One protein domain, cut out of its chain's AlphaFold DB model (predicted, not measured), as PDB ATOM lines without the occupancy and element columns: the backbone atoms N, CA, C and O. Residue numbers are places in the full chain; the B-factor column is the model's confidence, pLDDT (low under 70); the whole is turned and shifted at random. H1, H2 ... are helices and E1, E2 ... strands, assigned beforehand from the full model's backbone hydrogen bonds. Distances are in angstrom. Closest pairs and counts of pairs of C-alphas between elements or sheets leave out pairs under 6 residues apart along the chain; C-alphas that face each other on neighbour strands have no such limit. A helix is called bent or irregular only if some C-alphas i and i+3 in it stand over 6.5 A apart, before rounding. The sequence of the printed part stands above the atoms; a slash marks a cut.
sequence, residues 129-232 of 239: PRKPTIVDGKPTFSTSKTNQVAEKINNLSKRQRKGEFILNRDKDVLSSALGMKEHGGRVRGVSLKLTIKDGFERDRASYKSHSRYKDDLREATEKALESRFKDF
ATOM      1  N   PRO A 129     223.134 168.702 232.006       54.53
ATOM      2  CA  PRO A 129     223.506 169.052 230.650       54.53
ATOM      3  C   PRO A 129     222.349 168.713 229.704       54.53
ATOM      4  O   PRO A 129     222.365 167.712 228.992       54.53
ATOM      5  N   ARG A 130     221.313 169.550 229.660       62.81
ATOM      6  CA  ARG A 130     220.372 169.587 228.535       62.81
ATOM      7  C   ARG A 130     220.233 171.027 228.088       62.81
ATOM      8  O   ARG A 130     219.635 171.816 228.802       62.81
ATOM      9  N   LYS A 131     220.724 171.349 226.884       60.50
ATOM     10  CA  LYS A 131     220.517 172.684 226.308       60.50
ATOM     11  C   LYS A 131     219.018 172.969 226.161       60.50
ATOM     12  O   LYS A 131     218.353 172.244 225.411       60.50
ATOM     13  N   PRO A 132     218.497 173.974 226.874       61.03
ATOM     14  CA  PRO A 132     217.145 174.454 226.668       61.03
ATOM     15  C   PRO A 132     217.089 175.320 225.406       61.03
ATOM     16  O   PRO A 132     218.106 175.831 224.927       61.03
ATOM     17  N   THR A 133     215.893 175.493 224.858       57.44
ATOM     18  CA  THR A 133     215.629 176.556 223.888       57.44
ATOM     19  C   THR A 133     215.347 177.826 224.675       57.44
ATOM     20  O   THR A 133     214.436 177.844 225.499       57.44
ATOM     21  N   ILE A 134     216.112 178.889 224.452       57.66
ATOM     22  CA  ILE A 134     215.829 180.172 225.096       57.66
ATOM     23  C   ILE A 134     214.699 180.843 224.317       57.66
ATOM     24  O   ILE A 134     214.854 181.117 223.129       57.66
ATOM     25  N   VAL A 135     213.575 181.086 224.984       57.50
ATOM     26  CA  VAL A 135     212.476 181.917 224.479       57.50
ATOM     27  C   VAL A 135     212.268 183.011 225.522       57.50
ATOM     28  O   VAL A 135     212.154 182.704 226.708       57.50
ATOM     29  N   ASP A 136     212.330 184.278 225.107       55.72
ATOM     30  CA  ASP A 136     212.184 185.456 225.982       55.72
ATOM     31  C   ASP A 136     213.115 185.454 227.212       55.72
ATOM     32  O   ASP A 136     212.725 185.788 228.331       55.72
ATOM     33  N   GLY A 137     214.363 185.007 227.025       59.22
ATOM     34  CA  GLY A 137     215.365 184.928 228.095       59.22
ATOM     35  C   GLY A 137     215.149 183.787 229.098       59.22
ATOM     36  O   GLY A 137     215.945 183.646 230.022       59.22
ATOM     37  N   LYS A 138     214.118 182.945 228.922       61.81
ATOM     38  CA  LYS A 138     213.856 181.782 229.780       61.81
ATOM     39  C   LYS A 138     214.157 180.459 229.067       61.81
ATOM     40  O   LYS A 138     213.787 180.279 227.903       61.81
ATOM     41  N   PRO A 139     214.790 179.497 229.758       66.38
ATOM     42  CA  PRO A 139     215.023 178.172 229.209       66.38
ATOM     43  C   PRO A 139     213.712 177.377 229.115       66.38
ATOM     44  O   PRO A 139     213.094 177.038 230.121       66.38
ATOM     45  N   THR A 140     213.295 177.057 227.891       67.06
ATOM     46  CA  THR A 140     212.087 176.284 227.571       67.06
ATOM     47  C   THR A 140     212.430 175.004 226.807       67.06
ATOM     48  O   THR A 140     213.402 174.919 226.053       67.06
ATOM     49  N   PHE A 141     211.623 173.967 226.999       73.69
ATOM     50  CA  PHE A 141     211.699 172.692 226.294       73.69
ATOM     51  C   PHE A 141     210.453 172.473 225.432       73.69
ATOM     52  O   PHE A 141     209.384 173.027 225.675       73.69
ATOM     53  N   SER A 142     210.584 171.586 224.444       70.88
ATOM     54  CA  SER A 142     209.573 171.307 223.413       70.88
ATOM     55  C   SER A 142     208.231 170.769 223.923       70.88
ATOM     56  O   SER A 142     207.276 170.693 223.160       70.88
ATOM     57  N   THR A 143     208.142 170.316 225.172       79.12
ATOM     58  CA  THR A 143     206.939 169.669 225.709       79.12
ATOM     59  C   THR A 143     206.630 170.240 227.082       79.12
ATOM     60  O   THR A 143     207.505 170.225 227.944       79.12
ATOM     61  N   SER A 144     205.377 170.644 227.317       83.06
ATOM     62  CA  SER A 144     204.920 171.198 228.604       83.06
ATOM     63  C   SER A 144     205.278 170.301 229.801       83.06
ATOM     64  O   SER A 144     205.861 170.768 230.776       83.06
ATOM     65  N   LYS A 145     205.094 168.977 229.681       84.12
ATOM     66  CA  LYS A 145     205.514 168.001 230.707       84.12
ATOM     67  C   LYS A 145     207.012 168.070 231.033       84.12
ATOM     68  O   LYS A 145     207.404 167.881 232.176       84.12
ATOM     69  N   THR A 146     207.862 168.335 230.041       81.75
ATOM     70  CA  THR A 146     209.311 168.487 230.249       81.75
ATOM     71  C   THR A 146     209.634 169.799 230.962       81.75
ATOM     72  O   THR A 146     210.516 169.805 231.814       81.75
ATOM     73  N   ASN A 147     208.903 170.879 230.666       81.94
ATOM     74  CA  ASN A 147     209.053 172.153 231.377       81.94
ATOM     75  C   ASN A 147     208.695 172.003 232.857       81.94
ATOM     76  O   ASN A 147     209.481 172.402 233.705       81.94
ATOM     77  N   GLN A 148     207.589 171.322 233.171       86.50
ATOM     78  CA  GLN A 148     207.205 171.039 234.559       86.50
ATOM     79  C   GLN A 148     208.284 170.248 235.314       86.50
ATOM     80  O   GLN A 148     208.575 170.536 236.473       86.50
ATOM     81  N   VAL A 149     208.900 169.251 234.667       85.00
ATOM     82  CA  VAL A 149     210.017 168.500 235.265       85.00
ATOM     83  C   VAL A 149     211.233 169.403 235.472       85.00
ATOM     84  O   VAL A 149     211.838 169.352 236.537       85.00
ATOM     85  N   ALA A 150     211.572 170.262 234.511       81.81
ATOM     86  CA  ALA A 150     212.693 171.189 234.648       81.81
ATOM     87  C   ALA A 150     212.487 172.212 235.779       81.81
ATOM     88  O   ALA A 150     213.405 172.476 236.551       81.81
ATOM     89  N   GLU A 151     211.273 172.741 235.936       84.25
ATOM     90  CA  GLU A 151     210.919 173.613 237.063       84.25
ATOM     91  C   GLU A 151     211.047 172.882 238.405       84.25
ATOM     92  O   GLU A 151     211.616 173.424 239.356       84.25
ATOM     93  N   LYS A 152     210.589 171.623 238.480       87.81
ATOM     94  CA  LYS A 152     210.781 170.772 239.664       87.81
ATOM     95  C   LYS A 152     212.261 170.548 239.975       87.81
ATOM     96  O   LYS A 152     212.632 170.675 241.139       87.81
ATOM     97  N   ILE A 153     213.090 170.264 238.966       84.38
ATOM     98  CA  ILE A 153     214.548 170.123 239.115       84.38
ATOM     99  C   ILE A 153     215.129 171.400 239.720       84.38
ATOM    100  O   ILE A 153     215.779 171.334 240.756       84.38
ATOM    101  N   ASN A 154     214.819 172.571 239.157       83.31
ATOM    102  CA  ASN A 154     215.326 173.849 239.662       83.31
ATOM    103  C   ASN A 154     214.915 174.109 241.119       83.31
ATOM    104  O   ASN A 154     215.721 174.577 241.926       83.31
ATOM    105  N   ASN A 155     213.670 173.792 241.479       86.31
ATOM    106  CA  ASN A 155     213.187 173.937 242.851       86.31
ATOM    107  C   ASN A 155     213.890 172.970 243.814       86.31
ATOM    108  O   ASN A 155     214.296 173.379 244.902       86.31
ATOM    109  N   LEU A 156     214.080 171.710 243.418       85.75
ATOM    110  CA  LEU A 156     214.801 170.714 244.213       85.75
ATOM    111  C   LEU A 156     216.289 171.060 244.352       85.75
ATOM    112  O   LEU A 156     216.800 171.013 245.466       85.75
ATOM    113  N   SER A 157     216.957 171.509 243.285       82.06
ATOM    114  CA  SER A 157     218.338 172.007 243.338       82.06
ATOM    115  C   SER A 157     218.473 173.192 244.299       82.06
ATOM    116  O   SER A 157     219.409 173.239 245.096       82.06
ATOM    117  N   LYS A 158     217.517 174.134 244.307       84.50
ATOM    118  CA  LYS A 158     217.501 175.237 245.288       84.50
ATOM    119  C   LYS A 158     217.378 174.725 246.725       84.50
ATOM    120  O   LYS A 158     218.113 175.189 247.593       84.50
ATOM    121  N   ARG A 159     216.487 173.761 246.981       86.00
ATOM    122  CA  ARG A 159     216.323 173.131 248.307       86.00
ATOM    123  C   ARG A 159     217.566 172.352 248.730       86.00
ATOM    124  O   ARG A 159     217.958 172.407 249.890       86.00
ATOM    125  N   GLN A 160     218.229 171.693 247.786       83.44
ATOM    126  CA  GLN A 160     219.486 170.992 248.022       83.44
ATOM    127  C   GLN A 160     220.601 171.960 248.419       83.44
ATOM    128  O   GLN A 160     221.303 171.711 249.395       83.44
ATOM    129  N   ARG A 161     220.738 173.095 247.718       83.00
ATOM    130  CA  ARG A 161     221.713 174.144 248.067       83.00
ATOM    131  C   ARG A 161     221.450 174.749 249.449       83.00
ATOM    132  O   ARG A 161     222.397 175.122 250.129       83.00
ATOM    133  N   LYS A 162     220.185 174.809 249.875       86.69
ATOM    134  CA  LYS A 162     219.780 175.214 251.233       86.69
ATOM    135  C   LYS A 162     219.976 174.124 252.298       86.69
ATOM    136  O   LYS A 162     219.787 174.404 253.473       86.69
ATOM    137  N   GLY A 163     220.321 172.895 251.909       83.19
ATOM    138  CA  GLY A 163     220.458 171.751 252.816       83.19
ATOM    139  C   GLY A 163     219.140 171.068 253.205       83.19
ATOM    140  O   GLY A 163     219.162 170.090 253.943       83.19
ATOM    141  N   GLU A 164     217.995 171.523 252.687       86.00
ATOM    142  CA  GLU A 164     216.674 170.928 252.962       86.00
ATOM    143  C   GLU A 164     216.451 169.604 252.220       86.00
ATOM    144  O   GLU A 164     215.606 168.797 252.606       86.00
ATOM    145  N   PHE A 165     217.162 169.402 251.109       80.00
ATOM    146  CA  PHE A 165     217.083 168.184 250.314       80.00
ATOM    147  C   PHE A 165     218.396 167.414 250.420       80.00
ATOM    148  O   PHE A 165     219.425 167.832 249.888       80.00
ATOM    149  N   ILE A 166     218.349 166.280 251.116       76.12
ATOM    150  CA  ILE A 166     219.494 165.391 251.293       76.12
ATOM    151  C   ILE A 166     219.474 164.364 250.164       76.12
ATOM    152  O   ILE A 166     218.561 163.542 250.077       76.12
ATOM    153  N   LEU A 167     220.500 164.407 249.311       76.38
ATOM    154  CA  LEU A 167     220.722 163.373 248.306       76.38
ATOM    155  C   LEU A 167     220.918 162.026 248.993       76.38
ATOM    156  O   LEU A 167     221.745 161.896 249.896       76.38
ATOM    157  N   ASN A 168     220.195 161.017 248.528       77.38
ATOM    158  CA  ASN A 168     220.334 159.669 249.045       77.38
ATOM    159  C   ASN A 168     220.420 158.675 247.889       77.38
ATOM    160  O   ASN A 168     219.387 158.189 247.424       77.38
ATOM    161  N   ARG A 169     221.643 158.328 247.461       77.62
ATOM    162  CA  ARG A 169     221.873 157.427 246.325       77.62
ATOM    163  C   ARG A 169     221.094 157.863 245.082       77.62
ATOM    164  O   ARG A 169     221.262 158.972 244.598       77.62
ATOM    165  N   ASP A 170     220.228 156.971 244.621       75.06
ATOM    166  CA  ASP A 170     219.348 157.037 243.475       75.06
ATOM    167  C   ASP A 170     218.073 157.852 243.726       75.06
ATOM    168  O   ASP A 170     217.301 158.025 242.790       75.06
ATOM    169  N   LYS A 171     217.855 158.363 244.951       79.69
ATOM    170  CA  LYS A 171     216.884 159.425 245.276       79.69
ATOM    171  C   LYS A 171     217.573 160.792 245.176       79.69
ATOM    172  O   LYS A 171     217.731 161.515 246.161       79.69
ATOM    173  N   ASP A 172     218.060 161.098 243.985       79.94
ATOM    174  CA  ASP A 172     218.660 162.379 243.627       79.94
ATOM    175  C   ASP A 172     217.613 163.392 243.120       79.94
ATOM    176  O   ASP A 172     216.404 163.138 243.121       79.94
ATOM    177  N   VAL A 173     218.068 164.579 242.707       82.12
ATOM    178  CA  VAL A 173     217.190 165.633 242.173       82.12
ATOM    179  C   VAL A 173     216.416 165.145 240.945       82.12
ATOM    180  O   VAL A 173     215.216 165.403 240.832       82.12
ATOM    181  N   LEU A 174     217.079 164.414 240.046       80.00
ATOM    182  CA  LEU A 174     216.505 163.989 238.773       80.00
ATOM    183  C   LEU A 174     215.415 162.932 238.945       80.00
ATOM    184  O   LEU A 174     214.316 163.076 238.407       80.00
ATOM    185  N   SER A 175     215.703 161.877 239.706       80.56
ATOM    186  CA  SER A 175     214.738 160.819 240.036       80.56
ATOM    187  C   SER A 175     213.517 161.381 240.769       80.56
ATOM    188  O   SER A 175     212.378 161.060 240.416       80.56
ATOM    189  N   SER A 176     213.740 162.296 241.716       85.94
ATOM    190  CA  SER A 176     212.682 162.960 242.481       85.94
ATOM    191  C   SER A 176     211.815 163.865 241.602       85.94
ATOM    192  O   SER A 176     210.590 163.860 241.728       85.94
ATOM    193  N   ALA A 177     212.415 164.608 240.668       85.81
ATOM    194  CA  ALA A 177     211.675 165.465 239.743       85.81
ATOM    195  C   ALA A 177     210.845 164.669 238.724       85.81
ATOM    196  O   ALA A 177     209.729 165.077 238.385       85.81
ATOM    197  N   LEU A 178     211.373 163.535 238.249       84.12
ATOM    198  CA  LEU A 178     210.667 162.616 237.352       84.12
ATOM    199  C   LEU A 178     209.590 161.797 238.077       84.12
ATOM    200  O   LEU A 178     208.651 161.332 237.433       84.12
ATOM    201  N   GLY A 179     209.718 161.607 239.394       83.81
ATOM    202  CA  GLY A 179     208.821 160.767 240.190       83.81
ATOM    203  C   GLY A 179     208.936 159.276 239.860       83.81
ATOM    204  O   GLY A 179     208.015 158.509 240.126       83.81
ATOM    205  N   MET A 180     210.048 158.861 239.247       80.94
ATOM    206  CA  MET A 180     210.302 157.479 238.849       80.94
ATOM    207  C   MET A 180     211.506 156.930 239.604       80.94
ATOM    208  O   MET A 180     212.516 157.618 239.749       80.94
ATOM    209  N   LYS A 181     211.428 155.659 240.017       79.50
ATOM    210  CA  LYS A 181     212.591 154.945 240.552       79.50
ATOM    211  C   LYS A 181     213.673 154.843 239.477       79.50
ATOM    212  O   LYS A 181     213.389 154.611 238.296       79.50
ATOM    213  N   GLU A 182     214.914 155.007 239.902       77.50
ATOM    214  CA  GLU A 182     216.064 154.896 239.025       77.50
ATOM    215  C   GLU A 182     216.207 153.474 238.456       77.50
ATOM    216  O   GLU A 182     215.862 152.477 239.096       77.50
ATOM    217  N   HIS A 183     216.681 153.359 237.214       71.06
ATOM    218  CA  HIS A 183     216.842 152.050 236.580       71.06
ATOM    219  C   HIS A 183     218.033 151.296 237.169       71.06
ATOM    220  O   HIS A 183     219.115 151.854 237.284       71.06
ATOM    221  N   GLY A 184     217.877 149.999 237.444       69.81
ATOM    222  CA  GLY A 184     218.960 149.159 237.958       69.81
ATOM    223  C   GLY A 184     220.162 149.054 237.007       69.81
ATOM    224  O   GLY A 184     220.025 148.838 235.804       69.81
ATOM    225  N   GLY A 185     221.368 149.169 237.566       74.25
ATOM    226  CA  GLY A 185     222.647 148.916 236.895       74.25
ATOM    227  C   GLY A 185     223.350 150.130 236.272       74.25
ATOM    228  O   GLY A 185     224.580 150.120 236.217       74.25
ATOM    229  N   ARG A 186     222.637 151.186 235.855       75.19
ATOM    230  CA  ARG A 186     223.239 152.402 235.261       75.19
ATOM    231  C   ARG A 186     222.621 153.684 235.810       75.19
ATOM    232  O   ARG A 186     221.440 153.685 236.117       75.19
ATOM    233  N   VAL A 187     223.413 154.757 235.858       72.50
ATOM    234  CA  VAL A 187     222.940 156.095 236.253       72.50
ATOM    235  C   VAL A 187     222.348 156.833 235.053       72.50
ATOM    236  O   VAL A 187     222.957 156.912 233.979       72.50
ATOM    237  N   ARG A 188     221.151 157.375 235.237       73.50
ATOM    238  CA  ARG A 188     220.413 158.242 234.323       73.50
ATOM    239  C   ARG A 188     221.124 159.583 234.198       73.50
ATOM    240  O   ARG A 188     221.779 160.055 235.113       73.50
ATOM    241  N   GLY A 189     221.036 160.197 233.023       63.84
ATOM    242  CA  GLY A 189     221.544 161.556 232.804       63.84
ATOM    243  C   GLY A 189     223.069 161.699 232.689       63.84
ATOM    244  O   GLY A 189     223.515 162.623 232.021       63.84
ATOM    245  N   VAL A 190     223.879 160.777 233.226       63.47
ATOM    246  CA  VAL A 190     225.350 160.924 233.226       63.47
ATOM    247  C   VAL A 190     226.006 160.244 232.019       63.47
ATOM    248  O   VAL A 190     226.508 160.907 231.112       63.47
ATOM    249  N   SER A 191     226.023 158.905 231.959       58.72
ATOM    250  CA  SER A 191     226.518 158.187 230.775       58.72
ATOM    251  C   SER A 191     226.158 156.699 230.777       58.72
ATOM    252  O   SER A 191     226.098 156.054 231.818       58.72
ATOM    253  N   LEU A 192     226.049 156.103 229.583       57.44
ATOM    254  CA  LEU A 192     225.795 154.663 229.415       57.44
ATOM    255  C   LEU A 192     226.926 153.757 229.960       57.44
ATOM    256  O   LEU A 192     226.755 152.537 230.035       57.44
ATOM    257  N   LYS A 193     228.095 154.344 230.257       61.72
ATOM    258  CA  LYS A 193     229.324 153.643 230.657       61.72
ATOM    259  C   LYS A 193     229.544 153.616 232.167       61.72
ATOM    260  O   LYS A 193     230.366 152.825 232.613       61.72
ATOM    261  N   LEU A 194     228.848 154.464 232.922       66.75
ATOM    262  CA  LEU A 194     228.972 154.507 234.374       66.75
ATOM    263  C   LEU A 194     227.935 153.585 235.001       66.75
ATOM    264  O   LEU A 194     226.745 153.632 234.672       66.75
ATOM    265  N   THR A 195     228.404 152.725 235.898       74.19
ATOM    266  CA  THR A 195     227.502 151.925 236.722       74.19
ATOM    267  C   THR A 195     226.911 152.798 237.825       74.19
ATOM    268  O   THR A 195     227.474 153.835 238.173       74.19
ATOM    269  N   ILE A 196     225.800 152.362 238.423       77.31
ATOM    270  CA  ILE A 196     225.216 153.028 239.604       77.31
ATOM    271  C   ILE A 196     226.248 153.260 240.710       77.31
ATOM    272  O   ILE A 196     226.280 154.318 241.328       77.31
ATOM    273  N   LYS A 197     227.135 152.285 240.928       77.00
ATOM    274  CA  LYS A 197     228.170 152.360 241.964       77.00
ATOM    275  C   LYS A 197     229.228 153.419 241.675       77.00
ATOM    276  O   LYS A 197     229.818 153.932 242.617       77.00
ATOM    277  N   ASP A 198     229.489 153.691 240.400       76.75
ATOM    278  CA  ASP A 198     230.499 154.664 239.985       76.75
ATOM    279  C   ASP A 198     229.907 156.075 239.884       76.75
ATOM    280  O   ASP A 198     230.610 157.043 240.136       76.75
ATOM    281  N   GLY A 199     228.618 156.212 239.548       73.81
ATOM    282  CA  GLY A 199     227.956 157.522 239.537       73.81
ATOM    283  C   GLY A 199     227.544 158.028 240.926       73.81
ATOM    284  O   GLY A 199     227.491 159.234 241.130       73.81
ATOM    285  N   PHE A 200     227.329 157.132 241.895       77.38
ATOM    286  CA  PHE A 200     227.059 157.475 243.298       77.38
ATOM    287  C   PHE A 200     228.208 157.015 244.201       77.38
ATOM    288  O   PHE A 200     228.044 156.156 245.069       77.38
ATOM    289  N   GLU A 201     229.395 157.576 243.970       77.00
ATOM    290  CA  GLU A 201     230.639 157.147 244.619       77.00
ATOM    291  C   GLU A 201     230.581 157.229 246.153       77.00
ATOM    292  O   GLU A 201     231.012 156.300 246.839       77.00
ATOM    293  N   ARG A 202     229.955 158.283 246.696       78.75
ATOM    294  CA  ARG A 202     229.769 158.473 248.149       78.75
ATOM    295  C   ARG A 202     229.008 157.320 248.804       78.75
ATOM    296  O   ARG A 202     229.280 156.963 249.944       78.75
ATOM    297  N   ASP A 203     228.108 156.692 248.059       76.69
ATOM    298  CA  ASP A 203     227.246 155.625 248.549       76.69
ATOM    299  C   ASP A 203     227.709 154.227 248.116       76.69
ATOM    300  O   ASP A 203     227.011 153.230 248.332       76.69
ATOM    301  N   ARG A 204     228.892 154.100 247.509       77.88
ATOM    302  CA  ARG A 204     229.362 152.855 246.885       77.88
ATOM    303  C   ARG A 204     229.322 151.640 247.814       77.88
ATOM    304  O   ARG A 204     228.890 150.561 247.399       77.88
ATOM    305  N   ALA A 205     229.753 151.810 249.065       76.75
ATOM    306  CA  ALA A 205     229.767 150.751 250.079       76.75
ATOM    307  C   ALA A 205     228.357 150.224 250.374       76.75
ATOM    308  O   ALA A 205     228.126 149.028 250.549       76.75
ATOM    309  N   SER A 206     227.394 151.128 250.341       74.31
ATOM    310  CA  SER A 206     226.030 150.880 250.758       74.31
ATOM    311  C   SER A 206     225.213 150.131 249.678       74.31
ATOM    312  O   SER A 206     224.211 149.480 249.981       74.31
ATOM    313  N   TYR A 207     225.685 150.095 248.423       71.81
ATOM    314  CA  TYR A 207     225.153 149.212 247.371       71.81
ATOM    315  C   TYR A 207     225.560 147.736 247.515       71.81
ATOM    316  O   TYR A 207     225.056 146.901 246.766       71.81
ATOM    317  N   LYS A 208     226.483 147.387 248.424       71.50
ATOM    318  CA  LYS A 208     226.806 145.978 248.724       71.50
ATOM    319  C   LYS A 208     225.846 145.363 249.751       71.50
ATOM    320  O   LYS A 208     225.720 144.144 249.799       71.50
ATOM    321  N   SER A 209     225.171 146.180 250.560       73.50
ATOM    322  CA  SER A 209     224.256 145.716 251.606       73.50
ATOM    323  C   SER A 209     222.822 145.551 251.094       73.50
ATOM    324  O   SER A 209     222.305 146.436 250.416       73.50
ATOM    325  N   HIS A 210     222.143 144.480 251.517       73.75
ATOM    326  CA  HIS A 210     220.708 144.250 251.271       73.75
ATOM    327  C   HIS A 210     219.784 144.985 252.267       73.75
ATOM    328  O   HIS A 210     218.582 144.738 252.273       73.75
ATOM    329  N   SER A 211     220.314 145.868 253.123       74.81
ATOM    330  CA  SER A 211     219.544 146.554 254.175       74.81
ATOM    331  C   SER A 211     218.326 147.287 253.620       74.81
ATOM    332  O   SER A 211     217.216 146.997 254.042       74.81
ATOM    333  N   ARG A 212     218.488 148.117 252.582       72.06
ATOM    334  CA  ARG A 212     217.337 148.845 252.028       72.06
ATOM    335  C   ARG A 212     216.367 148.033 251.175       72.06
ATOM    336  O   ARG A 212     215.255 148.486 250.983       72.06
ATOM    337  N   TYR A 213     216.702 146.814 250.748       77.50
ATOM    338  CA  TYR A 213     215.649 145.915 250.251       77.50
ATOM    339  C   TYR A 213     214.670 145.561 251.378       77.50
ATOM    340  O   TYR A 213     213.465 145.497 251.159       77.50
ATOM    341  N   LYS A 214     215.187 145.384 252.602       82.12
ATOM    342  CA  LYS A 214     214.354 145.162 253.788       82.12
ATOM    343  C   LYS A 214     213.594 146.428 254.181       82.12
ATOM    344  O   LYS A 214     212.428 146.312 254.529       82.12
ATOM    345  N   ASP A 215     214.218 147.601 254.091       82.50
ATOM    346  CA  ASP A 215     213.539 148.870 254.389       82.50
ATOM    347  C   ASP A 215     212.435 149.179 253.363       82.50
ATOM    348  O   ASP A 215     211.315 149.466 253.764       82.50
ATOM    349  N   ASP A 216     212.698 149.013 252.058       82.38
ATOM    350  CA  ASP A 216     211.698 149.168 250.987       82.38
ATOM    351  C   ASP A 216     210.514 148.200 251.198       82.38
ATOM    352  O   ASP A 216     209.359 148.569 250.991       82.38
ATOM    353  N   LEU A 217     210.786 146.956 251.621       84.69
ATOM    354  CA  LEU A 217     209.741 145.990 251.969       84.69
ATOM    355  C   LEU A 217     208.918 146.453 253.175       84.69
ATOM    356  O   LEU A 217     207.696 146.355 253.128       84.69
ATOM    357  N   ARG A 218     209.568 146.962 254.228       87.06
ATOM    358  CA  ARG A 218     208.888 147.489 255.421       87.06
ATOM    359  C   ARG A 218     207.994 148.674 255.068       87.06
ATOM    360  O   ARG A 218     206.803 148.624 255.354       87.06
ATOM    361  N   GLU A 219     208.524 149.662 254.352       87.56
ATOM    362  CA  GLU A 219     207.773 150.841 253.898       87.56
ATOM    363  C   GLU A 219     206.578 150.431 253.019       87.56
ATOM    364  O   GLU A 219     205.467 150.939 253.178       87.56
ATOM    365  N   ALA A 220     206.763 149.453 252.124       88.44
ATOM    366  CA  ALA A 220     205.672 148.921 251.312       88.44
ATOM    367  C   ALA A 220     204.600 148.215 252.157       88.44
ATOM    368  O   ALA A 220     203.409 148.385 251.889       88.44
ATOM    369  N   THR A 221     204.999 147.441 253.174       89.62
ATOM    370  CA  THR A 221     204.051 146.791 254.089       89.62
ATOM    371  C   THR A 221     203.295 147.800 254.947       89.62
ATOM    372  O   THR A 221     202.079 147.682 255.061       89.62
ATOM    373  N   GLU A 222     203.967 148.820 255.479       92.81
ATOM    374  CA  GLU A 222     203.350 149.894 256.265       92.81
ATOM    375  C   GLU A 222     202.343 150.670 255.419       92.81
ATOM    376  O   GLU A 222     201.185 150.804 255.801       92.81
ATOM    377  N   LYS A 223     202.726 151.073 254.204       91.19
ATOM    378  CA  LYS A 223     201.825 151.771 253.281       91.19
ATOM    379  C   LYS A 223     200.618 150.920 252.875       91.19
ATOM    380  O   LYS A 223     199.514 151.441 252.721       91.19
ATOM    381  N   ALA A 224     200.809 149.611 252.697       90.38
ATOM    382  CA  ALA A 224     199.712 148.688 252.422       90.38
ATOM    383  C   ALA A 224     198.771 148.539 253.629       90.38
ATOM    384  O   ALA A 224     197.554 148.496 253.445       90.38
ATOM    385  N   LEU A 225     199.314 148.492 254.849       92.75
ATOM    386  CA  LEU A 225     198.533 148.473 256.086       92.75
ATOM    387  C   LEU A 225     197.753 149.776 256.276       92.75
ATOM    388  O   LEU A 225     196.559 149.718 256.538       92.75
ATOM    389  N   GLU A 226     198.381 150.936 256.070       91.44
ATOM    390  CA  GLU A 226     197.709 152.238 256.120       91.44
ATOM    391  C   GLU A 226     196.571 152.341 255.104       91.44
ATOM    392  O   GLU A 226     195.502 152.850 255.430       91.44
ATOM    393  N   SER A 227     196.778 151.853 253.875       90.88
ATOM    394  CA  SER A 227     195.719 151.816 252.860       90.88
ATOM    395  C   SER A 227     194.555 150.952 253.326       90.88
ATOM    396  O   SER A 227     193.423 151.421 253.349       90.88
ATOM    397  N   ARG A 228     194.835 149.722 253.778       89.94
ATOM    398  CA  ARG A 228     193.802 148.808 254.287       89.94
ATOM    399  C   ARG A 228     193.069 149.375 255.497       89.94
ATOM    400  O   ARG A 228     191.871 149.167 255.632       89.94
ATOM    401  N   PHE A 229     193.777 150.088 256.366       91.31
ATOM    402  CA  PHE A 229     193.191 150.737 257.531       91.31
ATOM    403  C   PHE A 229     192.272 151.897 257.132       91.31
ATOM    404  O   PHE A 229     191.177 152.019 257.671       91.31
ATOM    405  N   LYS A 230     192.666 152.716 256.148       91.44
ATOM    406  CA  LYS A 230     191.796 153.765 255.591       91.44
ATOM    407  C   LYS A 230     190.550 153.179 254.932       91.44
ATOM    408  O   LYS A 230     189.461 153.689 255.170       91.44
ATOM    409  N   ASP A 231     190.705 152.104 254.162       89.19
ATOM    410  CA  ASP A 231     189.584 151.408 253.523       89.19
ATOM    411  C   ASP A 231     188.619 150.836 254.575       89.19
ATOM    412  O   ASP A 231     187.406 150.980 254.445       89.19
ATOM    413  N   PHE A 232     189.156 150.254 255.654       90.81
ATOM    414  CA  PHE A 232     188.367 149.774 256.788       90.81
ATOM    415  C   PHE A 232     187.570 150.904 257.455       90.81
ATOM    416  O   PHE A 232     186.365 150.767 257.638       90.81
TER     417      PHE A 232
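What this domain is: This is residues 129 to 232 of the 239 residues of an uncharacterized protein of Setaria viridis (UniProt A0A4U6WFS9). A loosely strung chain of small parts ends in one long helix, H5, which sticks out as a straight arm from a body of 80 residues. In that body a helical hairpin, H1 with the shorter H2, forms the middle, a tiny two-strand hairpin, E1 and E2, makes one end, and the short helices H3 and H4 form a corner near the foot of the arm. The printed part has 104 residues, with two named strands followed by five named helices, in the order E1 E2 H1 H2 H3 H4 H5; the sheet E1 - E2 is antiparallel and the class is mostly helix. The whole is loose, with a radius of gyration of the C-alphas of 17.3 A and spans of 51 by 40 by 27 A.

How they stand to each other: E1, residues 133 to 135, and E2, residues 138 to 140, are antiparallel neighbours and a hairpin with a tight link; N 133 and O 140 are 2.8 A apart and N 135 and O 138 are 3.0 A apart, within hydrogen-bond range. A tight link leads to H1, residues 144 to 161; the closest C-alphas of E2 and H1 are those of Thr 140 and Asn 147, 6.4 A apart. H2, residues 173 to 178, touches H1 at residues 149 to 157 alone. The closest C-alphas are those of Lys 152 and Ala 177, 5.4 A apart. H1 and H2 form a helical hairpin, opposite ways at a shallow tilt of 28 degrees. H3, residues 196 to 199, is apart from H2. H3 and H4, residues 201 to 208, touch only at the corner by their link, the closest C-alphas being those of Lys 197 and Arg 204, 5.1 A apart. H5, residues 211 to 232, touches no helix. In H1, H2 and H5 every O i to N i+4 pair is within hydrogen-bond range; in H4 it is 1 of 4, with 4 of 5 O i to N i+3 pairs within range, and H3 is too short for an O i to N i+4 pair.

Where its parts are: E1 begins at C-alpha 133 (215.629, 176.556, 223.888), and E1 and E2 are strands of three residues. H1 measures 25.9 A from its first C-alpha, 144, at (204.920, 171.198, 228.604), to C-alpha 161. H2 measures 8.7 A, H3 5.3 A and H4 12.5 A. H4 is irregular: its C-alphas 202 and 205 are 8.0 A apart. H5 measures 31.5 A and ends at C-alpha 232 (188.367, 149.774, 256.788).

The domain as a whole: The two C-alphas farthest apart are those of Asp 136 and Phe 232, at 52.8 A. Residues 209 to 232, of which 211 to 232 belong to H5, stand free. The links H1 to H2 and H2 to H3 are long, the latter residues 179 to 195. The printed part has no cut. Its mean pLDDT is 77.8, with residues 129 to 140, 184 and 189 to 194 under 70.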